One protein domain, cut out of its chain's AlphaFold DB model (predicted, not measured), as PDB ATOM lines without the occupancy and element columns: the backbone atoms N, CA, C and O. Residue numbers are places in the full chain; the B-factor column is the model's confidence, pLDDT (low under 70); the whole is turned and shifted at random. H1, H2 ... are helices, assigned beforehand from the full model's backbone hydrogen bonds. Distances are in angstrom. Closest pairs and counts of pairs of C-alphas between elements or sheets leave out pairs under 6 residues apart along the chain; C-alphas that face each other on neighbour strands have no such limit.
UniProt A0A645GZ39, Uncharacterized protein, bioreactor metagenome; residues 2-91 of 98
ATOM      1  N   LYS A   2     150.713 126.426 150.911       60.50
ATOM      2  CA  LYS A   2     150.383 125.163 150.196       60.50
ATOM      3  C   LYS A   2     149.687 125.361 148.839       60.50
ATOM      4  O   LYS A   2     150.122 124.796 147.848       60.50
ATOM      5  N   ALA A   3     148.615 126.156 148.804       62.91
ATOM      6  CA  ALA A   3     147.844 126.395 147.581       62.91
ATOM      7  C   ALA A   3     148.658 127.124 146.498       62.91
ATOM      8  O   ALA A   3     148.580 126.749 145.339       62.91
ATOM      9  N   VAL A   4     149.495 128.093 146.888       63.78
ATOM     10  CA  VAL A   4     150.355 128.855 145.965       63.78
ATOM     11  C   VAL A   4     151.394 127.945 145.312       63.78
ATOM     12  O   VAL A   4     151.504 127.927 144.095       63.78
ATOM     13  N   TYR A   5     152.105 127.133 146.098       61.75
ATOM     14  CA  TYR A   5     153.116 126.224 145.549       61.75
ATOM     15  C   TYR A   5     152.519 125.093 144.718       61.75
ATOM     16  O   TYR A   5     153.079 124.730 143.689       61.75
ATOM     17  N   LYS A   6     151.356 124.563 145.114       64.44
ATOM     18  CA  LYS A   6     150.630 123.600 144.278       64.44
ATOM     19  C   LYS A   6     150.166 124.210 142.958       64.44
ATOM     20  O   LYS A   6     150.226 123.536 141.941       64.44
ATOM     21  N   ALA A   7     149.736 125.469 142.968       64.06
ATOM     22  CA  ALA A   7     149.326 126.161 141.754       64.06
ATOM     23  C   ALA A   7     150.516 126.507 140.839       64.06
ATOM     24  O   ALA A   7     150.364 126.470 139.623       64.06
ATOM     25  N   GLN A   8     151.704 126.758 141.404       62.16
ATOM     26  CA  GLN A   8     152.954 126.895 140.641       62.16
ATOM     27  C   GLN A   8     153.404 125.579 140.000       62.16
ATOM     28  O   GLN A   8     153.832 125.580 138.855       62.16
ATOM     29  N   LEU A   9     153.269 124.450 140.702       61.28
ATOM     30  CA  LEU A   9     153.520 123.125 140.118       61.28
ATOM     31  C   LEU A   9     152.550 122.790 138.970       61.28
ATOM     32  O   LEU A   9     152.858 121.933 138.149       61.28
ATOM     33  N   GLY A  10     151.384 123.442 138.936       64.75
ATOM     34  CA  GLY A  10     150.362 123.292 137.900       64.75
ATOM     35  C   GLY A  10     150.332 124.411 136.852       64.75
ATOM     36  O   GLY A  10     149.364 124.465 136.109       64.75
ATOM     37  N   ASP A  11     151.335 125.297 136.811       56.69
ATOM     38  CA  ASP A  11     151.504 126.366 135.804       56.69
ATOM     39  C   ASP A  11     150.343 127.393 135.704       56.69
ATOM     40  O   ASP A  11     150.061 127.957 134.648       56.69
ATOM     41  N   HIS A  12     149.627 127.647 136.810       54.53
ATOM     42  CA  HIS A  12     148.359 128.402 136.787       54.53
ATOM     43  C   HIS A  12     148.330 129.735 137.558       54.53
ATOM     44  O   HIS A  12     147.244 130.289 137.741       54.53
ATOM     45  N   VAL A  13     149.456 130.288 138.035       56.53
ATOM     46  CA  VAL A  13     149.432 131.560 138.796       56.53
ATOM     47  C   VAL A  13     150.655 132.438 138.538       56.53
ATOM     48  O   VAL A  13     151.790 131.986 138.678       56.53
ATOM     49  N   ASP A  14     150.394 133.723 138.284       55.31
ATOM     50  CA  ASP A  14     151.382 134.803 138.319       55.31
ATOM     51  C   ASP A  14     151.922 134.964 139.756       55.31
ATOM     52  O   ASP A  14     151.278 135.508 140.660       55.31
ATOM     53  N   GLY A  15     153.072 134.337 140.012       56.62
ATOM     54  CA  GLY A  15     153.658 134.181 141.345       56.62
ATOM     55  C   GLY A  15     154.352 135.435 141.875       56.62
ATOM     56  O   GLY A  15     154.830 135.417 143.012       56.62
ATOM     57  N   ASP A  16     154.416 136.506 141.087       56.34
ATOM     58  CA  ASP A  16     155.320 137.632 141.315       56.34
ATOM     59  C   ASP A  16     154.976 138.409 142.594       56.34
ATOM     60  O   ASP A  16     155.844 138.715 143.417       56.34
ATOM     61  N   ALA A  17     153.678 138.559 142.878       54.62
ATOM     62  CA  ALA A  17     153.203 139.136 144.131       54.62
ATOM     63  C   ALA A  17     153.697 138.355 145.364       54.62
ATOM     64  O   ALA A  17     153.895 138.959 146.418       54.62
ATOM     65  N   VAL A  18     153.896 137.029 145.271       55.28
ATOM     66  CA  VAL A  18     154.307 136.130 146.378       55.28
ATOM     67  C   VAL A  18     155.811 135.852 146.412       55.28
ATOM     68  O   VAL A  18     156.366 135.593 147.486       55.28
ATOM     69  N   MET A  19     156.478 135.942 145.265       57.16
ATOM     70  CA  MET A  19     157.871 135.535 145.092       57.16
ATOM     71  C   MET A  19     158.865 136.693 145.083       57.16
ATOM     72  O   MET A  19     160.045 136.442 145.349       57.16
ATOM     73  N   SER A  20     158.414 137.937 144.885       61.38
ATOM     74  CA  SER A  20     159.329 139.076 144.878       61.38
ATOM     75  C   SER A  20     160.089 139.205 146.204       61.38
ATOM     76  O   SER A  20     159.565 138.978 147.303       61.38
ATOM     77  N   TYR A  21     161.364 139.576 146.092       57.03
ATOM     78  CA  TYR A  21     162.226 139.919 147.225       57.03
ATOM     79  C   TYR A  21     161.804 141.232 147.909       57.03
ATOM     80  O   TYR A  21     162.378 141.610 148.925       57.03
ATOM     81  N   ASN A  22     160.786 141.913 147.375       58.09
ATOM     82  CA  ASN A  22     160.376 143.261 147.750       58.09
ATOM     83  C   ASN A  22     159.243 143.282 148.789       58.09
ATOM     84  O   ASN A  22     158.430 144.200 148.828       58.09
ATOM     85  N   ARG A  23     159.134 142.227 149.603       64.56
ATOM     86  CA  ARG A  23     158.126 142.141 150.663       64.56
ATOM     87  C   ARG A  23     158.684 142.706 151.962       64.56
ATOM     88  O   ARG A  23     159.796 142.343 152.345       64.56
ATOM     89  N   ASP A  24     157.845 143.430 152.705       77.81
ATOM     90  CA  ASP A  24     158.084 143.868 154.097       77.81
ATOM     91  C   ASP A  24     158.576 142.741 155.017       77.81
ATOM     92  O   ASP A  24     159.191 142.964 156.055       77.81
ATOM     93  N   LEU A  25     158.340 141.494 154.620       81.50
ATOM     94  CA  LEU A  25     158.846 140.319 155.300       81.50
ATOM     95  C   LEU A  25     160.386 140.255 155.331       81.50
ATOM     96  O   LEU A  25     160.947 139.911 156.367       81.50
ATOM     97  N   TYR A  26     161.076 140.604 154.239       86.38
ATOM     98  CA  TYR A  26     162.545 140.611 154.200       86.38
ATOM     99  C   TYR A  26     163.115 141.700 155.109       86.38
ATOM    100  O   TYR A  26     164.035 141.428 155.881       86.38
ATOM    101  N   SER A  27     162.530 142.902 155.079       88.31
ATOM    102  CA  SER A  27     162.945 144.003 155.954       88.31
ATOM    103  C   SER A  27     162.644 143.702 157.425       88.31
ATOM    104  O   SER A  27     163.456 144.016 158.295       88.31
ATOM    105  N   MET A  28     161.534 143.021 157.723       91.50
ATOM    106  CA  MET A  28     161.228 142.534 159.068       91.50
ATOM    107  C   MET A  28     162.278 141.530 159.560       91.50
ATOM    108  O   MET A  28     162.795 141.698 160.664       91.50
ATOM    109  N   PHE A  29     162.627 140.520 158.754       92.25
ATOM    110  CA  PHE A  29     163.674 139.558 159.114       92.25
ATOM    111  C   PHE A  29     165.020 140.244 159.340       92.25
ATOM    112  O   PHE A  29     165.649 140.007 160.369       92.25
ATOM    113  N   SER A  30     165.427 141.129 158.429       93.94
ATOM    114  CA  SER A  30     166.672 141.888 158.557       93.94
ATOM    115  C   SER A  30     166.715 142.707 159.851       93.94
ATOM    116  O   SER A  30     167.678 142.619 160.611       93.94
ATOM    117  N   ARG A  31     165.626 143.408 160.195       95.00
ATOM    118  CA  ARG A  31     165.524 144.170 161.453       95.00
ATOM    119  C   ARG A  31     165.641 143.289 162.695       95.00
ATOM    120  O   ARG A  31     166.313 143.684 163.645       95.00
ATOM    121  N   ILE A  32     165.001 142.118 162.703       95.12
ATOM    122  CA  ILE A  32     165.090 141.165 163.821       95.12
ATOM    123  C   ILE A  32     166.528 140.659 163.973       95.12
ATOM    124  O   ILE A  32     167.062 140.641 165.080       95.12
ATOM    125  N   LEU A  33     167.170 140.294 162.863       95.19
ATOM    126  CA  LEU A  33     168.549 139.811 162.848       95.19
ATOM    127  C   LEU A  33     169.527 140.891 163.322       95.19
ATOM    128  O   LEU A  33     170.345 140.626 164.198       95.19
ATOM    129  N   ALA A  34     169.392 142.122 162.824       95.88
ATOM    130  CA  ALA A  34     170.199 143.257 163.260       95.88
ATOM    131  C   ALA A  34     170.031 143.538 164.763       95.88
ATOM    132  O   ALA A  34     171.011 143.789 165.463       95.88
ATOM    133  N   HIS A  35     168.802 143.447 165.281       96.31
ATOM    134  CA  HIS A  35     168.541 143.607 166.710       96.31
ATOM    135  C   HIS A  35     169.192 142.497 167.550       96.31
ATOM    136  O   HIS A  35     169.801 142.790 168.579       96.31
ATOM    137  N   GLY A  36     169.114 141.240 167.106       93.75
ATOM    138  CA  GLY A  36     169.765 140.120 167.788       93.75
ATOM    139  C   GLY A  36     171.295 140.204 167.742       93.75
ATOM    140  O   GLY A  36     171.948 139.915 168.742       93.75
ATOM    141  N   ILE A  37     171.883 140.689 166.642       94.06
ATOM    142  CA  ILE A  37     173.327 140.980 166.553       94.06
ATOM    143  C   ILE A  37     173.721 142.061 167.564       94.06
ATOM    144  O   ILE A  37     174.669 141.872 168.322       94.06
ATOM    145  N   ALA A  38     172.962 143.160 167.639       94.38
ATOM    146  CA  ALA A  38     173.220 144.240 168.595       94.38
ATOM    147  C   ALA A  38     173.145 143.777 170.065       94.38
ATOM    148  O   ALA A  38     173.745 144.398 170.940       94.38
ATOM    149  N   ARG A  39     172.427 142.681 170.338       93.88
ATOM    150  CA  ARG A  39     172.291 142.059 171.663       93.88
ATOM    151  C   ARG A  39     173.239 140.881 171.904       93.88
ATOM    152  O   ARG A  39     173.212 140.309 172.990       93.88
ATOM    153  N   GLY A  40     174.062 140.510 170.922       91.75
ATOM    154  CA  GLY A  40     174.960 139.355 171.005       91.75
ATOM    155  C   GLY A  40     174.253 137.992 170.950       91.75
ATOM    156  O   GLY A  40     174.851 136.979 171.300       91.75
ATOM    157  N   GLU A  41     172.989 137.950 170.522       92.69
ATOM    158  CA  GLU A  41     172.212 136.713 170.342       92.69
ATOM    159  C   GLU A  41     172.608 136.002 169.038       92.69
ATOM    160  O   GLU A  41     172.710 134.775 168.982       92.69
ATOM    161  N   PHE A  42     172.892 136.784 167.993       93.62
ATOM    162  CA  PHE A  42     173.348 136.300 166.694       93.62
ATOM    163  C   PHE A  42     174.781 136.737 166.404       93.62
ATOM    164  O   PHE A  42     175.277 137.741 166.917       93.62
ATOM    165  N   ARG A  43     175.442 135.963 165.548       92.62
ATOM    166  CA  ARG A  43     176.799 136.220 165.079       92.62
ATOM    167  C   ARG A  43     176.908 137.551 164.336       92.62
ATOM    168  O   ARG A  43     176.184 137.788 163.373       92.62
ATOM    169  N   ALA A  44     177.862 138.385 164.745       92.12
ATOM    170  CA  ALA A  44     178.083 139.706 164.158       92.12
ATOM    171  C   ALA A  44     178.800 139.679 162.794       92.12
ATOM    172  O   ALA A  44     178.768 140.674 162.078       92.12
ATOM    173  N   ASP A  45     179.434 138.561 162.418       92.75
ATOM    174  CA  ASP A  45     180.101 138.401 161.119       92.75
ATOM    175  C   ASP A  45     179.127 138.109 159.962       92.75
ATOM    176  O   ASP A  45     179.536 138.037 158.803       92.75
ATOM    177  N   LEU A  46     177.832 137.961 160.259       91.12
ATOM    178  CA  LEU A  46     176.792 137.662 159.281       91.12
ATOM    179  C   LEU A  46     175.968 138.912 158.943       91.12
ATOM    180  O   LEU A  46     175.361 139.530 159.814       91.12
ATOM    181  N   GLU A  47     175.891 139.250 157.656       94.56
ATOM    182  CA  GLU A  47     175.132 140.408 157.167       94.56
ATOM    183  C   GLU A  47     173.600 140.154 157.240       94.56
ATOM    184  O   GLU A  47     173.130 139.166 156.657       94.56
ATOM    185  N   PRO A  48     172.811 140.998 157.945       93.44
ATOM    186  CA  PRO A  48     171.383 140.770 158.199       93.44
ATOM    187  C   PRO A  48     170.508 140.567 156.956       93.44
ATOM    188  O   PRO A  48     169.670 139.661 156.946       93.44
ATOM    189  N   ASP A  49     170.687 141.362 155.901       91.88
ATOM    190  CA  ASP A  49     169.876 141.268 154.684       91.88
ATOM    191  C   ASP A  49     170.161 139.964 153.934       91.88
ATOM    192  O   ASP A  49     169.250 139.311 153.413       91.88
ATOM    193  N   MET A  50     171.425 139.539 153.898       91.69
ATOM    194  CA  MET A  50     171.825 138.257 153.339       91.69
ATOM    195  C   MET A  50     171.194 137.107 154.116       91.69
ATOM    196  O   MET A  50     170.613 136.211 153.501       91.69
ATOM    197  N   GLN A  51     171.230 137.146 155.449       92.69
ATOM    198  CA  GLN A  51     170.604 136.112 156.273       92.69
ATOM    199  C   GLN A  51     169.079 136.097 156.118       92.69
ATOM    200  O   GLN A  51     168.491 135.022 155.994       92.69
ATOM    201  N   ALA A  52     168.428 137.258 156.017       92.25
ATOM    202  CA  ALA A  52     167.001 137.346 155.716       92.25
ATOM    203  C   ALA A  52     166.661 136.672 154.374       92.25
ATOM    204  O   ALA A  52     165.688 135.914 154.283       92.25
ATOM    205  N   ARG A  53     167.489 136.873 153.337       90.75
ATOM    206  CA  ARG A  53     167.329 136.193 152.041       90.75
ATOM    207  C   ARG A  53     167.486 134.675 152.149       90.75
ATOM    208  O   ARG A  53     166.668 133.956 151.575       90.75
ATOM    209  N   GLN A  54     168.481 134.193 152.894       91.31
ATOM    210  CA  GLN A  54     168.710 132.757 153.095       91.31
ATOM    211  C   GLN A  54     167.588 132.095 153.910       91.31
ATOM    212  O   GLN A  54     167.108 131.025 153.539       91.31
ATOM    213  N   LEU A  55     167.093 132.753 154.964       91.88
ATOM    214  CA  LEU A  55     165.945 132.274 155.739       91.88
ATOM    215  C   LEU A  55     164.696 132.148 154.867       91.88
ATOM    216  O   LEU A  55     164.004 131.131 154.912       91.88
ATOM    217  N   MET A  56     164.430 133.146 154.023       89.75
ATOM    218  CA  MET A  56     163.327 133.073 153.071       89.75
ATOM    219  C   MET A  56     163.514 131.930 152.074       89.75
ATOM    220  O   MET A  56     162.563 131.186 151.838       89.75
ATOM    221  N   LEU A  57     164.719 131.736 151.533       90.88
ATOM    222  CA  LEU A  57     165.012 130.606 150.649       90.88
ATOM    223  C   LEU A  57     164.732 129.263 151.339       90.88
ATOM    224  O   LEU A  57     164.063 128.413 150.755       90.88
ATOM    225  N   ALA A  58     165.145 129.101 152.597       92.44
ATOM    226  CA  ALA A  58     164.879 127.906 153.391       92.44
ATOM    227  C   ALA A  58     163.376 127.664 153.628       92.44
ATOM    228  O   ALA A  58     162.889 126.552 153.415       92.44
ATOM    229  N   ILE A  59     162.609 128.702 153.999       90.06
ATOM    230  CA  ILE A  59     161.143 128.617 154.162       90.06
ATOM    231  C   ILE A  59     160.491 128.123 152.869       90.06
ATOM    232  O   ILE A  59     159.641 127.224 152.896       90.06
ATOM    233  N   ARG A  60     160.889 128.706 151.733       88.88
ATOM    234  CA  ARG A  60     160.367 128.341 150.413       88.88
ATOM    235  C   ARG A  60     160.750 126.904 150.053       88.88
ATOM    236  O   ARG A  60     159.867 126.137 149.685       88.88
ATOM    237  N   GLY A  61     162.014 126.526 150.242       90.75
ATOM    238  CA  GLY A  61     162.536 125.189 149.953       90.75
ATOM    239  C   GLY A  61     161.822 124.089 150.736       90.75
ATOM    240  O   GLY A  61     161.296 123.159 150.134       90.75
ATOM    241  N   VAL A  62     161.697 124.231 152.060       93.06
ATOM    242  CA  VAL A  62     160.983 123.252 152.905       93.06
ATOM    243  C   VAL A  62     159.515 123.129 152.498       93.06
ATOM    244  O   VAL A  62     158.960 122.031 152.457       93.06
ATOM    245  N   THR A  63     158.874 124.254 152.180       88.75
ATOM    246  CA  THR A  63     157.471 124.255 151.755       88.75
ATOM    247  C   THR A  63     157.292 123.580 150.397       88.75
ATOM    248  O   THR A  63     156.327 122.835 150.213       88.75
ATOM    249  N   PHE A  64     158.196 123.840 149.452       89.50
ATOM    250  CA  PHE A  64     158.160 123.266 148.112       89.50
ATOM    251  C   PHE A  64     158.405 121.757 148.146       89.50
ATOM    252  O   PHE A  64     157.591 120.999 147.620       89.50
ATOM    253  N   GLU A  65     159.434 121.321 148.876       92.31
ATOM    254  CA  GLU A  65     159.745 119.906 149.099       92.31
ATOM    255  C   GLU A  65     158.544 119.161 149.689       92.31
ATOM    256  O   GLU A  65     158.154 118.096 149.212       92.31
ATOM    257  N   TRP A  66     157.888 119.764 150.685       90.94
ATOM    258  CA  TRP A  66     156.685 119.193 151.278       90.94
ATOM    259  C   TRP A  66     155.522 119.087 150.290       90.94
ATOM    260  O   TRP A  66     154.730 118.152 150.378       90.94
ATOM    261  N   CYS A  67     155.385 120.034 149.359       87.44
ATOM    262  CA  CYS A  67     154.332 119.972 148.349       87.44
ATOM    263  C   CYS A  67     154.568 118.839 147.346       87.44
ATOM    264  O   CYS A  67     153.599 118.167 146.993       87.44
ATOM    265  N   ILE A  68     155.819 118.625 146.924       89.44
ATOM    266  CA  ILE A  68     156.202 117.561 145.985       89.44
ATOM    267  C   ILE A  68     156.034 116.187 146.628       89.44
ATOM    268  O   ILE A  68     155.445 115.291 146.032       89.44
ATOM    269  N   ARG A  69     156.520 116.030 147.859       89.06
ATOM    270  CA  ARG A  69     156.558 114.742 148.558       89.06
ATOM    271  C   ARG A  69     155.325 114.471 149.406       89.06
ATOM    272  O   ARG A  69     155.335 113.571 150.232       89.06
ATOM    273  N   TYR A  70     154.258 115.255 149.285       83.88
ATOM    274  CA  TYR A  70     153.078 115.050 150.123       83.88
ATOM    275  C   TYR A  70     152.445 113.667 149.853       83.88
ATOM    276  O   TYR A  70     152.118 113.398 148.698       83.88
ATOM    277  N   PRO A  71     152.153 112.831 150.876       90.25
ATOM    278  CA  PRO A  71     152.212 113.095 152.319       90.25
ATOM    279  C   PRO A  71     153.397 112.439 153.068       90.25
ATOM    280  O   PRO A  71     153.273 112.201 154.265       90.25
ATOM    281  N   GLU A  72     154.526 112.146 152.416       93.31
ATOM    282  CA  GLU A  72     155.686 111.420 152.979       93.31
ATOM    283  C   GLU A  72     156.184 111.975 154.323       93.31
ATOM    284  O   GLU A  72     156.657 111.214 155.166       93.31
ATOM    285  N   PHE A  73     156.061 113.285 154.562       91.88
ATOM    286  CA  PHE A  73     156.396 113.891 155.848       91.88
ATOM    287  C   PHE A  73     155.480 115.061 156.229       91.88
ATOM    288  O   PHE A  73     154.803 115.688 155.408       91.88
ATOM    289  N   GLY A  74     155.478 115.385 157.524       92.94
ATOM    290  CA  GLY A  74     154.744 116.519 158.077       92.94
ATOM    291  C   GLY A  74     155.532 117.824 157.975       92.94
ATOM    292  O   GLY A  74     156.620 117.938 158.537       92.94
ATOM    293  N   LEU A  75     154.941 118.848 157.347       92.00
ATOM    294  CA  LEU A  75     155.560 120.170 157.185       92.00
ATOM    295  C   LEU A  75     156.065 120.759 158.508       92.00
ATOM    296  O   LEU A  75     157.175 121.272 158.567       92.00
ATOM    297  N   LYS A  76     155.264 120.669 159.578       93.50
ATOM    298  CA  LYS A  76     155.625 121.223 160.892       93.50
ATOM    299  C   LYS A  76     156.900 120.584 161.447       93.50
ATOM    300  O   LYS A  76     157.780 121.304 161.905       93.50
ATOM    301  N   ALA A  77     156.995 119.255 161.400       94.88
ATOM    302  CA  ALA A  77     158.150 118.531 161.923       94.88
ATOM    303  C   ALA A  77     159.414 118.849 161.110       94.88
ATOM    304  O   ALA A  77     160.440 119.199 161.690       94.88
ATOM    305  N   GLN A  78     159.306 118.829 159.776       95.25
ATOM    306  CA  GLN A  78     160.424 119.151 158.888       95.25
ATOM    307  C   GLN A  78     160.892 120.601 159.053       95.25
ATOM    308  O   GLN A  78     162.091 120.852 159.139       95.25
ATOM    309  N   ALA A  79     159.960 121.554 159.147       94.31
ATOM    310  CA  ALA A  79     160.290 122.957 159.365       94.31
ATOM    311  C   ALA A  79     161.013 123.159 160.703       94.31
ATOM    312  O   ALA A  79     162.069 123.783 160.727       94.31
ATOM    313  N   LEU A  80     160.501 122.593 161.803       95.88
ATOM    314  CA  LEU A  80     161.146 122.711 163.115       95.88
ATOM    315  C   LEU A  80     162.572 122.150 163.101       95.88
ATOM    316  O   LEU A  80     163.487 122.819 163.580       95.88
ATOM    317  N   ALA A  81     162.779 120.964 162.522       95.19
ATOM    318  CA  ALA A  81     164.107 120.369 162.403       95.19
ATOM    319  C   ALA A  81     165.054 121.244 161.563       95.19
ATOM    320  O   ALA A  81     166.174 121.534 161.986       95.19
ATOM    321  N   HIS A  82     164.584 121.720 160.407       94.75
ATOM    322  CA  HIS A  82     165.378 122.530 159.489       94.75
ATOM    323  C   HIS A  82     165.766 123.890 160.091       94.75
ATOM    324  O   HIS A  82     166.943 124.248 160.102       94.75
ATOM    325  N   PHE A  83     164.812 124.626 160.673       93.38
ATOM    326  CA  PHE A  83     165.099 125.922 161.297       93.38
ATOM    327  C   PHE A  83     165.922 125.796 162.574       93.38
ATOM    328  O   PHE A  83     166.728 126.678 162.847       93.38
ATOM    329  N   SER A  84     165.801 124.694 163.319       93.69
ATOM    330  CA  SER A  84     166.678 124.444 164.470       93.69
ATOM    331  C   SER A  84     168.142 124.327 164.047       93.69
ATOM    332  O   SER A  84     169.022 124.816 164.748       93.69
ATOM    333  N   LEU A  85     168.420 123.697 162.900       93.50
ATOM    334  CA  LEU A  85     169.776 123.613 162.359       93.50
ATOM    335  C   LEU A  85     170.275 124.978 161.868       93.50
ATOM    336  O   LEU A  85     171.395 125.361 162.191       93.50
ATOM    337  N   LEU A  86     169.437 125.724 161.141       92.88
ATOM    338  CA  LEU A  86     169.788 127.066 160.669       92.88
ATOM    339  C   LEU A  86     170.095 128.012 161.832       92.88
ATOM    340  O   LEU A  86     171.129 128.672 161.825       92.88
ATOM    341  N   LEU A  87     169.250 128.029 162.867       91.69
ATOM    342  CA  LEU A  87     169.453 128.874 164.043       91.69
ATOM    343  C   LEU A  87     170.754 128.536 164.777       91.69
ATOM    344  O   LEU A  87     171.455 129.452 165.183       91.69
ATOM    345  N   LYS A  88     171.145 127.258 164.868       91.50
ATOM    346  CA  LYS A  88     172.452 126.881 165.439       91.50
ATOM    347  C   LYS A  88     173.632 127.504 164.689       91.50
ATOM    348  O   LYS A  88     174.629 127.818 165.323       91.50
ATOM    349  N   GLY A  89     173.530 127.675 163.371       90.75
ATOM    350  CA  GLY A  89     174.566 128.337 162.572       90.75
ATOM    351  C   GLY A  89     174.570 129.865 162.699       90.75
ATOM    352  O   GLY A  89     175.613 130.485 162.485       90.75
ATOM    353  N   LEU A  90     173.421 130.458 163.045       91.00
ATOM    354  CA  LEU A  90     173.223 131.905 163.191       91.00
ATOM    355  C   LEU A  90     173.542 132.422 164.600       91.00
ATOM    356  O   LEU A  90     174.005 133.554 164.742       91.00
ATOM    357  N   CYS A  91     173.267 131.628 165.635       90.56
ATOM    358  CA  CYS A  91     173.497 132.019 167.022       90.56
ATOM    359  C   CYS A  91     174.991 132.176 167.315       90.56
ATOM    360  O   CYS A  91     175.820 131.401 166.836       90.56
TER     361      CYS A  91
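What this domain is: This is residues 2 to 91 of the 98 residues of an uncharacterized protein of bioreactor metagenome (UniProt A0A645GZ39). What shape do these atoms make? The long helix H4 is the core: H5 folds back beside it as a helical hairpin, and the first part of H4 packs at a steep tilt on H3. H1 packs across H4 near its last residues, while residues 10 to 23, with the little helix H2, make a loose outlying path from H1 to H3. What is it made of, and how large is it? The printed part has 90 residues, with five named helices in the order H1, H2, H3, H4, H5 and no named strand, and its class is all helix. It is only just loose, close to compact, with a radius of gyration of the C-alphas of 14.9 A, and it spans 43 by 29 by 15 A, only just flat.

Where its parts are: Where is the longest helix? H4 is residues 48 to 68, 30.3 A from C-alpha 48 at (171.383, 140.770, 158.199) to C-alpha 68 at (156.202, 117.561, 145.985). Which helices come before and after it? H5 is residues 75 to 90, 22.0 A long, and ends with C-alpha 90 at (173.223, 131.905, 163.191). H3 is residues 24 to 38, 21.0 A long. H1, residues 2 to 9, measures 10.7 A, and H2, residues 16 to 19, measures 5.0 A.

How they stand to each other: What touches the hub, H4? H5 touches it in a hairpin, at a shallow tilt of 24 degrees, opposite ways, through residues 75 to 82 of H5 and 59 to 66 of H4; the closest C-alphas, of Trp 66 and Leu 75, are 6.1 A apart. H3 touches residues 48 to 56 of H4 at a steep tilt of 54 degrees, opposite ways, with the C-alphas of Ser 30 and Pro 48 closest at 4.9 A. H1 touches residues 63 to 67 of H4, about perpendicular at 80 degrees, with the C-alphas of Tyr 5 and Phe 64 closest at 6.4 A. Which helices stay apart? H3 and H5 are apart, and H2 touches no helix; it is only just apart from H1, the closest C-alphas being 8.3 A apart. What do the backbones show? In H1, H3, H4 and H5 every O i to N i+4 pair is within hydrogen-bond range; H2 is too short for such a pair, and its one O i to N i+3 pair is within range.

The domain as a whole: How far does it reach? The two C-alphas farthest apart, of His 12 and Gly 40, are 44.7 A apart. Is there a cut or a long link? The printed part has no cut; the link from H2 to H3 is tight, and the other three are short. Where is confidence low? Residues 2 to 23 are under 70, while the mean pLDDT of the printed part is 83.9.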